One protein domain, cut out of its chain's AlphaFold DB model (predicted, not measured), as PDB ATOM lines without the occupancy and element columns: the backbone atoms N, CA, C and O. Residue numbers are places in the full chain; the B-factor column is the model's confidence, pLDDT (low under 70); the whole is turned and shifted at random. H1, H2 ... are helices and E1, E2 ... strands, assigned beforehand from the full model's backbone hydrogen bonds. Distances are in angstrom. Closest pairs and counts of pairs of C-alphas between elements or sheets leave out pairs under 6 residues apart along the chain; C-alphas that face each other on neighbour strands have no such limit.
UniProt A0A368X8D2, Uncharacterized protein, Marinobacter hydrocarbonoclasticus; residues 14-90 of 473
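What this domain is: This is residues 14 to 90 of the 473 residues of an uncharacterized protein of Marinobacter hydrocarbonoclasticus (UniProt A0A368X8D2). One long helix, H2, packs along one face of a small three-stranded sheet, E4 E5 E6, and the hairpin of E2 and E3 lies past the sheet's edge strand E4, only loosely joined to the rest. E1 runs on into E2 and carries the hairpin's line further, while the short H1 makes the turn from E6 to H2. The printed part has 77 residues, with six named strands followed by two named helices, E1 E2 E3 E4 E5 E6 H1 H2, in the class mixed, helices and strands. Both sheets are antiparallel, one in the order E4 - E5 - E6 and the other E2 - E3. The whole is compact, with a radius of gyration of the C-alphas of 12.3 A, yet elongated in outline, spanning 36 by 22 by 17 A.

How they stand to each other: E1, residues 18 to 20, pairs with no named strand; residues 14 to 15 pair with its residues 18 to 19, antiparallel. It runs on into E2, residues 22 to 27, at 48 degrees. E2 forms a hairpin with E3, residues 31 to 36, with N 25 and O 33 within hydrogen-bond range at 2.8 A. E4, residues 39 to 42, E5, residues 47 to 53, and E6, residues 58 to 64, form a meander, each strand the antiparallel neighbour of the one before. N 40 and O 49 are 2.9 A apart, and N 50 and O 61 are 2.8 A apart, both within hydrogen-bond range. H1, residues 65 to 68, is not on this sheet, but only just, with 4 pairs of C-alphas within 10 A. H2, residues 72 to 89, is on the sheet, two layers with the helix on one face; its height over the sheet is 9.1 A, and it lies over E5 and E6. It runs along the strands, at 17 degrees to E5 on the local plane; its closest C-alphas to E6 are those of Ala 79 and Val 63, 6.0 A. H1 and H2 touch only at the corner, closest at the C-alphas of Asp 65 and Pro 72, 5.3 A. The closest C-alphas of E3 and H2, Pro 36 and Tyr 80, are 7.6 A apart. In H2, 13 of 14 O i to N i+4 pairs are within hydrogen-bond range; H1 is too short for such a pair.

Where its parts are: E1 begins at C-alpha 18, (31.052, -11.167, -2.982). From first to last C-alpha, E2 is 14.9 A, E3 16.1 A, E5 19.7 A and E6 19.9 A. H2 is 26.6 A long and ends at C-alpha 89, (31.538, -22.091, -5.059).

The domain as a whole: The C-alphas farthest apart, those of Gly 29 and Glu 55, are 37.6 A apart. The printed part has no cut, and its links between named elements are tight. Mean pLDDT of the printed part is 85.3; it is under 70 at residues 14, 16 to 19, 55 to 57 and 90.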
ATOM      1  N   SER A  14      25.765  -9.054  -6.399       66.94
ATOM      2  CA  SER A  14      26.362  -9.962  -5.430       66.94
ATOM      3  C   SER A  14      26.334 -11.388  -5.930       66.94
ATOM      4  O   SER A  14      25.315 -11.861  -6.433       66.94
ATOM      5  N   ILE A  15      27.460 -12.073  -5.749       71.50
ATOM      6  CA  ILE A  15      27.636 -13.470  -6.131       71.50
ATOM      7  C   ILE A  15      28.200 -14.200  -4.930       71.50
ATOM      8  O   ILE A  15      29.308 -13.909  -4.504       71.50
ATOM      9  N   ASN A  16      27.402 -15.085  -4.333       64.06
ATOM     10  CA  ASN A  16      27.769 -15.879  -3.155       64.06
ATOM     11  C   ASN A  16      28.430 -15.082  -2.003       64.06
ATOM     12  O   ASN A  16      29.360 -15.549  -1.347       64.06
ATOM     13  N   GLY A  17      27.974 -13.849  -1.748       56.59
ATOM     14  CA  GLY A  17      28.547 -13.002  -0.694       56.59
ATOM     15  C   GLY A  17      29.614 -12.007  -1.160       56.59
ATOM     16  O   GLY A  17      30.023 -11.153  -0.372       56.59
ATOM     17  N   PHE A  18      30.078 -12.094  -2.408       66.56
ATOM     18  CA  PHE A  18      31.052 -11.167  -2.982       66.56
ATOM     19  C   PHE A  18      30.339  -9.964  -3.602       66.56
ATOM     20  O   PHE A  18      29.578 -10.151  -4.555       66.56
ATOM     21  N   PRO A  19      30.586  -8.735  -3.121       67.88
ATOM     22  CA  PRO A  19      30.049  -7.552  -3.771       67.88
ATOM     23  C   PRO A  19      30.862  -7.233  -5.037       67.88
ATOM     24  O   PRO A  19      32.059  -6.935  -4.971       67.88
ATOM     25  N   ILE A  20      30.205  -7.284  -6.193       80.12
ATOM     26  CA  ILE A  20      30.765  -6.963  -7.507       80.12
ATOM     27  C   ILE A  20      30.280  -5.580  -7.922       80.12
ATOM     28  O   ILE A  20      29.166  -5.400  -8.414       80.12
ATOM     29  N   TYR A  21      31.161  -4.604  -7.733       82.94
ATOM     30  CA  TYR A  21      31.006  -3.255  -8.263       82.94
ATOM     31  C   TYR A  21      31.676  -3.172  -9.629       82.94
ATOM     32  O   TYR A  21      32.757  -3.738  -9.813       82.94
ATOM     33  N   PHE A  22      31.081  -2.425 -10.552       89.31
ATOM     34  CA  PHE A  22      31.656  -2.172 -11.867       89.31
ATOM     35  C   PHE A  22      32.253  -0.768 -11.905       89.31
ATOM     36  O   PHE A  22      31.658   0.182 -11.398       89.31
ATOM     37  N   ARG A  23      33.446  -0.638 -12.484       88.38
ATOM     38  CA  ARG A  23      34.155   0.641 -12.627       88.38
ATOM     39  C   ARG A  23      34.499   0.897 -14.092       88.38
ATOM     40  O   ARG A  23      34.822  -0.064 -14.790       88.38
ATOM     41  N   PRO A  24      34.498   2.152 -14.556       92.75
ATOM     42  CA  PRO A  24      34.950   2.456 -15.901       92.75
ATOM     43  C   PRO A  24      36.463   2.217 -16.012       92.75
ATOM     44  O   PRO A  24      37.240   2.605 -15.135       92.75
ATOM     45  N   VAL A  25      36.878   1.569 -17.092       90.69
ATOM     46  CA  VAL A  25      38.270   1.374 -17.501       90.69
ATOM     47  C   VAL A  25      38.363   1.763 -18.969       90.69
ATOM     48  O   VAL A  25      37.584   1.275 -19.783       90.69
ATOM     49  N   HIS A  26      39.299   2.650 -19.299       90.75
ATOM     50  CA  HIS A  26      39.553   3.028 -20.683       90.75
ATOM     51  C   HIS A  26      40.343   1.926 -21.395       90.75
ATOM     52  O   HIS A  26      41.336   1.432 -20.854       90.75
ATOM     53  N   VAL A  27      39.895   1.539 -22.587       89.69
ATOM     54  CA  VAL A  27      40.565   0.568 -23.454       89.69
ATOM     55  C   VAL A  27      40.678   1.167 -24.850       89.69
ATOM     56  O   VAL A  27      39.671   1.559 -25.449       89.69
ATOM     57  N   ASP A  28      41.903   1.214 -25.368       82.12
ATOM     58  CA  ASP A  28      42.193   1.768 -26.688       82.12
ATOM     59  C   ASP A  28      41.358   1.064 -27.769       82.12
ATOM     60  O   ASP A  28      41.232  -0.161 -27.791       82.12
ATOM     61  N   GLY A  29      40.722   1.851 -28.640       82.44
ATOM     62  CA  GLY A  29      39.833   1.353 -29.698       82.44
ATOM     63  C   GLY A  29      38.411   0.966 -29.258       82.44
ATOM     64  O   GLY A  29      37.558   0.761 -30.117       82.44
ATOM     65  N   LEU A  30      38.118   0.911 -27.952       84.56
ATOM     66  CA  LEU A  30      36.787   0.569 -27.414       84.56
ATOM     67  C   LEU A  30      36.181   1.659 -26.517       84.56
ATOM     68  O   LEU A  30      34.978   1.636 -26.255       84.56
ATOM     69  N   GLY A  31      36.986   2.615 -26.052       89.06
ATOM     70  CA  GLY A  31      36.546   3.646 -25.117       89.06
ATOM     71  C   GLY A  31      36.399   3.101 -23.694       89.06
ATOM     72  O   GLY A  31      37.163   2.241 -23.260       89.06
ATOM     73  N   ASN A  32      35.440   3.628 -22.932       91.56
ATOM     74  CA  ASN A  32      35.226   3.199 -21.549       91.56
ATOM     75  C   ASN A  32      34.381   1.924 -21.490       91.56
ATOM     76  O   ASN A  32      33.239   1.909 -21.945       91.56
ATOM     77  N   VAL A  33      34.917   0.894 -20.839       93.56
ATOM     78  CA  VAL A  33      34.199  -0.338 -20.494       93.56
ATOM     79  C   VAL A  33      34.042  -0.466 -18.983       93.56
ATOM     80  O   VAL A  33      34.900  -0.039 -18.210       93.56
ATOM     81  N   TRP A  34      32.933  -1.044 -18.541       93.69
ATOM     82  CA  TRP A  34      32.573  -1.167 -17.132       93.69
ATOM     83  C   TRP A  34      33.031  -2.509 -16.578       93.69
ATOM     84  O   TRP A  34      32.367  -3.522 -16.730       93.69
ATOM     85  N   VAL A  35      34.184  -2.525 -15.921       90.81
ATOM     86  CA  VAL A  35      34.879  -3.748 -15.507       90.81
ATOM     87  C   VAL A  35      34.531  -4.098 -14.055       90.81
ATOM     88  O   VAL A  35      34.601  -3.217 -13.189       90.81
ATOM     89  N   PRO A  36      34.190  -5.361 -13.743       89.50
ATOM     90  CA  PRO A  36      33.933  -5.793 -12.374       89.50
ATOM     91  C   PRO A  36      35.203  -5.728 -11.515       89.50
ATOM     92  O   PRO A  36      36.313  -6.053 -11.945       89.50
ATOM     93  N   LYS A  37      35.046  -5.325 -10.254       81.69
ATOM     94  CA  LYS A  37      36.128  -5.322  -9.266       81.69
ATOM     95  C   LYS A  37      36.661  -6.745  -9.059       81.69
ATOM     96  O   LYS A  37      35.888  -7.660  -8.806       81.69
ATOM     97  N   GLY A  38      37.983  -6.903  -9.131       80.81
ATOM     98  CA  GLY A  38      38.651  -8.213  -9.182       80.81
ATOM     99  C   GLY A  38      39.175  -8.557 -10.577       80.81
ATOM    100  O   GLY A  38      39.994  -9.459 -10.701       80.81
ATOM    101  N   ILE A  39      38.781  -7.794 -11.603       91.81
ATOM    102  CA  ILE A  39      39.359  -7.852 -12.946       91.81
ATOM    103  C   ILE A  39      40.097  -6.536 -13.236       91.81
ATOM    104  O   ILE A  39      39.648  -5.435 -12.884       91.81
ATOM    105  N   SER A  40      41.277  -6.631 -13.841       91.50
ATOM    106  CA  SER A  40      42.101  -5.474 -14.209       91.50
ATOM    107  C   SER A  40      42.745  -5.655 -15.576       91.50
ATOM    108  O   SER A  40      43.086  -6.769 -15.962       91.50
ATOM    109  N   ARG A  41      42.896  -4.560 -16.325       91.00
ATOM    110  CA  ARG A  41      43.539  -4.587 -17.639       91.00
ATOM    111  C   ARG A  41      45.055  -4.590 -17.483       91.00
ATOM    112  O   ARG A  41      45.590  -3.778 -16.730       91.00
ATOM    113  N   ASN A  42      45.738  -5.441 -18.237       88.69
ATOM    114  CA  ASN A  42      47.172  -5.348 -18.469       88.69
ATOM    115  C   ASN A  42      47.424  -5.003 -19.946       88.69
ATOM    116  O   ASN A  42      47.346  -5.899 -20.788       88.69
ATOM    117  N   PRO A  43      47.730  -3.735 -20.271       81.69
ATOM    118  CA  PRO A  43      47.916  -3.308 -21.655       81.69
ATOM    119  C   PRO A  43      49.214  -3.842 -22.273       81.69
ATOM    120  O   PRO A  43      49.269  -4.026 -23.477       81.69
ATOM    121  N   ILE A  44      50.243  -4.143 -21.471       84.81
ATOM    122  CA  ILE A  44      51.539  -4.610 -21.990       84.81
ATOM    123  C   ILE A  44      51.434  -6.046 -22.514       84.81
ATOM    124  O   ILE A  44      51.943  -6.358 -23.583       84.81
ATOM    125  N   ALA A  45      50.768  -6.926 -21.761       84.69
ATOM    126  CA  ALA A  45      50.604  -8.328 -22.158       84.69
ATOM    127  C   ALA A  45      49.288  -8.601 -22.900       84.69
ATOM    128  O   ALA A  45      48.956  -9.761 -23.113       84.69
ATOM    129  N   ASN A  46      48.523  -7.557 -23.236       89.88
ATOM    130  CA  ASN A  46      47.217  -7.654 -23.884       89.88
ATOM    131  C   ASN A  46      46.287  -8.699 -23.240       89.88
ATOM    132  O   ASN A  46      45.808  -9.620 -23.897       89.88
ATOM    133  N   CYS A  47      46.062  -8.581 -21.926       93.00
ATOM    134  CA  CYS A  47      45.189  -9.496 -21.187       93.00
ATOM    135  C   CYS A  47      44.374  -8.825 -20.075       93.00
ATOM    136  O   CYS A  47      44.679  -7.717 -19.611       93.00
ATOM    137  N   TRP A  48      43.335  -9.518 -19.614       93.50
ATOM    138  CA  TRP A  48      42.624  -9.215 -18.374       93.50
ATOM    139  C   TRP A  48      43.128 -10.111 -17.248       93.50
ATOM    140  O   TRP A  48      43.149 -11.330 -17.376       93.50
ATOM    141  N   ARG A  49      43.515  -9.509 -16.125       91.00
ATOM    142  CA  ARG A  49      43.967 -10.220 -14.929       91.00
ATOM    143  C   ARG A  49      42.825 -10.343 -13.934       91.00
ATOM    144  O   ARG A  49      42.289  -9.319 -13.500       91.00
ATOM    145  N   LEU A  50      42.509 -11.568 -13.544       91.38
ATOM    146  CA  LEU A  50      41.642 -11.886 -12.420       91.38
ATOM    147  C   LEU A  50      42.476 -11.974 -11.144       91.38
ATOM    148  O   LEU A  50      43.532 -12.603 -11.116       91.38
ATOM    149  N   TYR A  51      41.964 -11.367 -10.083       83.44
ATOM    150  CA  TYR A  51      42.509 -11.436  -8.737       83.44
ATOM    151  C   TYR A  51      41.345 -11.484  -7.742       83.44
ATOM    152  O   TYR A  51      40.685 -10.471  -7.488       83.44
ATOM    153  N   LEU A  52      41.068 -12.671  -7.200       79.81
ATOM    154  CA  LEU A  52      39.923 -12.938  -6.327       79.81
ATOM    155  C   LEU A  52      40.401 -13.549  -5.009       79.81
ATOM    156  O   LEU A  52      41.096 -14.558  -5.001       79.81
ATOM    157  N   VAL A  53      40.004 -12.947  -3.887       73.75
ATOM    158  CA  VAL A  53      40.357 -13.416  -2.537       73.75
ATOM    159  C   VAL A  53      39.111 -13.964  -1.852       73.75
ATOM    160  O   VAL A  53      38.163 -13.211  -1.613       73.75
ATOM    161  N   SER A  54      39.125 -15.244  -1.491       72.25
ATOM    162  CA  SER A  54      38.043 -15.943  -0.791       72.25
ATOM    163  C   SER A  54      38.502 -16.471   0.575       72.25
ATOM    164  O   SER A  54      39.651 -16.274   0.978       72.25
ATOM    165  N   GLU A  55      37.599 -17.106   1.325       62.25
ATOM    166  CA  GLU A  55      37.980 -17.906   2.503       62.25
ATOM    167  C   GLU A  55      38.862 -19.103   2.115       62.25
ATOM    168  O   GLU A  55      39.715 -19.499   2.898       62.25
ATOM    169  N   GLN A  56      38.682 -19.649   0.907       68.62
ATOM    170  CA  GLN A  56      39.393 -20.829   0.404       68.62
ATOM    171  C   GLN A  56      40.810 -20.510  -0.102       68.62
ATOM    172  O   GLN A  56      41.611 -21.423  -0.276       68.62
ATOM    173  N   GLY A  57      41.134 -19.237  -0.352       67.50
ATOM    174  CA  GLY A  57      42.464 -18.821  -0.791       67.50
ATOM    175  C   GLY A  57      42.454 -17.657  -1.780       67.50
ATOM    176  O   GLY A  57      41.496 -16.885  -1.873       67.50
ATOM    177  N   LEU A  58      43.564 -17.514  -2.502       75.62
ATOM    178  CA  LEU A  58      43.729 -16.547  -3.581       75.62
ATOM    179  C   LEU A  58      43.607 -17.262  -4.930       75.62
ATOM    180  O   LEU A  58      44.330 -18.220  -5.187       75.62
ATOM    181  N   PHE A  59      42.746 -16.748  -5.805       83.31
ATOM    182  CA  PHE A  59      42.666 -17.156  -7.203       83.31
ATOM    183  C   PHE A  59      43.186 -16.036  -8.106       83.31
ATOM    184  O   PHE A  59      42.720 -14.894  -8.029       83.31
ATOM    185  N   THR A  60      44.127 -16.372  -8.985       87.19
ATOM    186  CA  THR A  60      44.661 -15.461 -10.001       87.19
ATOM    187  C   THR A  60      44.707 -16.137 -11.357       87.19
ATOM    188  O   THR A  60      45.178 -17.268 -11.449       87.19
ATOM    189  N   ASN A  61      44.274 -15.443 -12.406       92.94
ATOM    190  CA  ASN A  61      44.376 -15.945 -13.775       92.94
ATOM    191  C   ASN A  61      44.492 -14.785 -14.778       92.94
ATOM    192  O   ASN A  61      44.022 -13.684 -14.492       92.94
ATOM    193  N   ASN A  62      45.099 -15.019 -15.940       93.44
ATOM    194  CA  ASN A  62      45.173 -14.064 -17.044       93.44
ATOM    195  C   ASN A  62      44.358 -14.600 -18.223       93.44
ATOM    196  O   ASN A  62      44.549 -15.743 -18.619       93.44
ATOM    197  N   VAL A  63      43.502 -13.763 -18.801       93.44
ATOM    198  CA  VAL A  63      42.719 -14.078 -20.004       93.44
ATOM    199  C   VAL A  63      43.227 -13.199 -21.139       93.44
ATOM    200  O   VAL A  63      43.088 -11.972 -21.066       93.44
ATOM    201  N   TYR A  64      43.888 -13.794 -22.133       93.62
ATOM    202  CA  TYR A  64      44.605 -13.054 -23.175       93.62
ATOM    203  C   TYR A  64      43.694 -12.688 -24.345       93.62
ATOM    204  O   TYR A  64      42.897 -13.500 -24.804       93.62
ATOM    205  N   ASP A  65      43.860 -11.488 -24.904       92.75
ATOM    206  CA  ASP A  65      43.050 -11.039 -26.045       92.75
ATOM    207  C   ASP A  65      43.236 -11.963 -27.262       92.75
ATOM    208  O   ASP A  65      42.298 -12.199 -28.021       92.75
ATOM    209  N   THR A  66      44.431 -12.541 -27.437       91.88
ATOM    210  CA  THR A  66      44.762 -13.468 -28.533       91.88
ATOM    211  C   THR A  66      43.953 -14.762 -28.499       91.88
ATOM    212  O   THR A  66      43.651 -15.312 -29.555       91.88
ATOM    213  N   GLU A  67      43.547 -15.221 -27.315       92.00
ATOM    214  CA  GLU A  67      42.667 -16.389 -27.142       92.00
ATOM    215  C   GLU A  67      41.224 -16.075 -27.579       92.00
ATOM    216  O   GLU A  67      40.424 -16.972 -27.836       92.00
ATOM    217  N   HIS A  68      40.912 -14.786 -27.743       92.00
ATOM    218  CA  HIS A  68      39.594 -14.262 -28.082       92.00
ATOM    219  C   HIS A  68      39.642 -13.373 -29.333       92.00
ATOM    220  O   HIS A  68      39.077 -12.282 -29.368       92.00
ATOM    221  N   ARG A  69      40.324 -13.846 -30.387       89.50
ATOM    222  CA  ARG A  69      40.413 -13.184 -31.712       89.50
ATOM    223  C   ARG A  69      40.973 -11.754 -31.668       89.50
ATOM    224  O   ARG A  69      40.666 -10.943 -32.537       89.50
ATOM    225  N   GLY A  70      41.776 -11.436 -30.657       86.88
ATOM    226  CA  GLY A  70      42.326 -10.099 -30.445       86.88
ATOM    227  C   GLY A  70      41.313  -9.083 -29.914       86.88
ATOM    228  O   GLY A  70      41.621  -7.896 -29.914       86.88
ATOM    229  N   SER A  71      40.122  -9.512 -29.484       91.50
ATOM    230  CA  SER A  71      39.062  -8.643 -28.966       91.50
ATOM    231  C   SER A  71      39.186  -8.495 -27.445       91.50
ATOM    232  O   SER A  71      38.890  -9.443 -26.708       91.50
ATOM    233  N   PRO A  72      39.552  -7.304 -26.926       91.19
ATOM    234  CA  PRO A  72      39.614  -7.084 -25.483       91.19
ATOM    235  C   PRO A  72      38.239  -7.208 -24.821       91.19
ATOM    236  O   PRO A  72      38.151  -7.520 -23.636       91.19
ATOM    237  N   LEU A  73      37.155  -6.958 -25.563       93.75
ATOM    238  CA  LEU A  73      35.800  -7.068 -25.038       93.75
ATOM    239  C   LEU A  73      35.399  -8.535 -24.837       93.75
ATOM    240  O   LEU A  73      34.870  -8.875 -23.782       93.75
ATOM    241  N   ASP A  74      35.708  -9.409 -25.794       92.75
ATOM    242  CA  ASP A  74      35.387 -10.838 -25.689       92.75
ATOM    243  C   ASP A  74      36.232 -11.519 -24.603       92.75
ATOM    244  O   ASP A  74      35.714 -12.313 -23.816       92.75
ATOM    245  N   ALA A  75      37.502 -11.121 -24.470       93.31
ATOM    246  CA  ALA A  75      38.349 -11.545 -23.358       93.31
ATOM    247  C   ALA A  75      37.808 -11.073 -21.992       93.31
ATOM    248  O   ALA A  75      37.909 -11.800 -21.003       93.31
ATOM    249  N   LEU A  76      37.180  -9.889 -21.916       94.19
ATOM    250  CA  LEU A  76      36.517  -9.417 -20.693       94.19
ATOM    251  C   LEU A  76      35.274 -10.254 -20.356       94.19
ATOM    252  O   LEU A  76      35.063 -10.576 -19.184       94.19
ATOM    253  N   TYR A  77      34.476 -10.645 -21.357       94.50
ATOM    254  CA  TYR A  77      33.359 -11.578 -21.160       94.50
ATOM    255  C   TYR A  77      33.836 -12.925 -20.621       94.50
ATOM    256  O   TYR A  77      33.281 -13.407 -19.632       94.50
ATOM    257  N   ALA A  78      34.889 -13.498 -21.202       93.19
ATOM    258  CA  ALA A  78      35.465 -14.756 -20.734       93.19
ATOM    259  C   ALA A  78      36.029 -14.643 -19.306       93.19
ATOM    260  O   ALA A  78      35.733 -15.478 -18.451       93.19
ATOM    261  N   ALA A  79      36.754 -13.561 -19.004       92.88
ATOM    262  CA  ALA A  79      37.249 -13.280 -17.659       92.88
ATOM    263  C   ALA A  79      36.110 -13.137 -16.639       92.88
ATOM    264  O   ALA A  79      36.211 -13.618 -15.511       92.88
ATOM    265  N   TYR A  80      34.998 -12.508 -17.023       93.19
ATOM    266  CA  TYR A  80      33.839 -12.413 -16.146       93.19
ATOM    267  C   TYR A  80      33.175 -13.770 -15.914       93.19
ATOM    268  O   TYR A  80      32.869 -14.078 -14.768       93.19
ATOM    269  N   GLN A  81      33.006 -14.612 -16.938       92.62
ATOM    270  CA  GLN A  81      32.468 -15.968 -16.751       92.62
ATOM    271  C   GLN A  81      33.345 -16.809 -15.821       92.62
ATOM    272  O   GLN A  81      32.833 -17.409 -14.879       92.62
ATOM    273  N   LEU A  82      34.667 -16.755 -15.989       92.25
ATOM    274  CA  LEU A  82      35.596 -17.444 -15.095       92.25
ATOM    275  C   LEU A  82      35.477 -16.936 -13.646       92.25
ATOM    276  O   LEU A  82      35.474 -17.718 -12.697       92.25
ATOM    277  N   MET A  83      35.317 -15.621 -13.456       90.50
ATOM    278  CA  MET A  83      35.017 -15.046 -12.142       90.50
ATOM    279  C   MET A  83      33.689 -15.584 -11.588       90.50
ATOM    280  O   MET A  83      33.631 -15.942 -10.416       90.50
ATOM    281  N   LEU A  84      32.627 -15.659 -12.396       88.88
ATOM    282  CA  LEU A  84      31.325 -16.191 -11.979       88.88
ATOM    283  C   LEU A  84      31.429 -17.640 -11.493       88.88
ATOM    284  O   LEU A  84      30.882 -17.956 -10.436       88.88
ATOM    285  N   GLU A  85      32.143 -18.490 -12.229       87.88
ATOM    286  CA  GLU A  85      32.369 -19.894 -11.882       87.88
ATOM    287  C   GLU A  85      33.109 -20.031 -10.552       87.88
ATOM    288  O   GLU A  85      32.623 -20.700  -9.642       87.88
ATOM    289  N   VAL A  86      34.224 -19.314 -10.386       85.06
ATOM    290  CA  VAL A  86      35.005 -19.341  -9.138       85.06
ATOM    291  C   VAL A  86      34.175 -18.842  -7.955       85.06
ATOM    292  O   VAL A  86      34.193 -19.434  -6.874       85.06
ATOM    293  N   LEU A  87      33.429 -17.750  -8.131       80.50
ATOM    294  CA  LEU A  87      32.645 -17.151  -7.051       80.50
ATOM    295  C   LEU A  87      31.404 -17.967  -6.678       80.50
ATOM    296  O   LEU A  87      30.967 -17.889  -5.528       80.50
ATOM    297  N   LYS A  88      30.848 -18.760  -7.600       76.19
ATOM    298  CA  LYS A  88      29.684 -19.621  -7.344       76.19
ATOM    299  C   LYS A  88      29.930 -20.593  -6.188       76.19
ATOM    300  O   LYS A  88      29.030 -20.783  -5.372       76.19
ATOM    301  N   ASP A  89      31.155 -21.102  -6.075       70.12
ATOM    302  CA  ASP A  89      31.538 -22.091  -5.059       70.12
ATOM    303  C   ASP A  89      32.447 -21.513  -3.954       70.12
ATOM    304  O   ASP A  89      32.654 -22.140  -2.914       70.12
ATOM    305  N   SER A  90      32.932 -20.276  -4.113       69.75
ATOM    306  CA  SER A  90      33.777 -19.595  -3.121       69.75
ATOM    307  C   SER A  90      32.974 -18.845  -2.059       69.75
ATOM    308  O   SER A  90      31.894 -18.330  -2.327       69.75
TER     309      SER A  90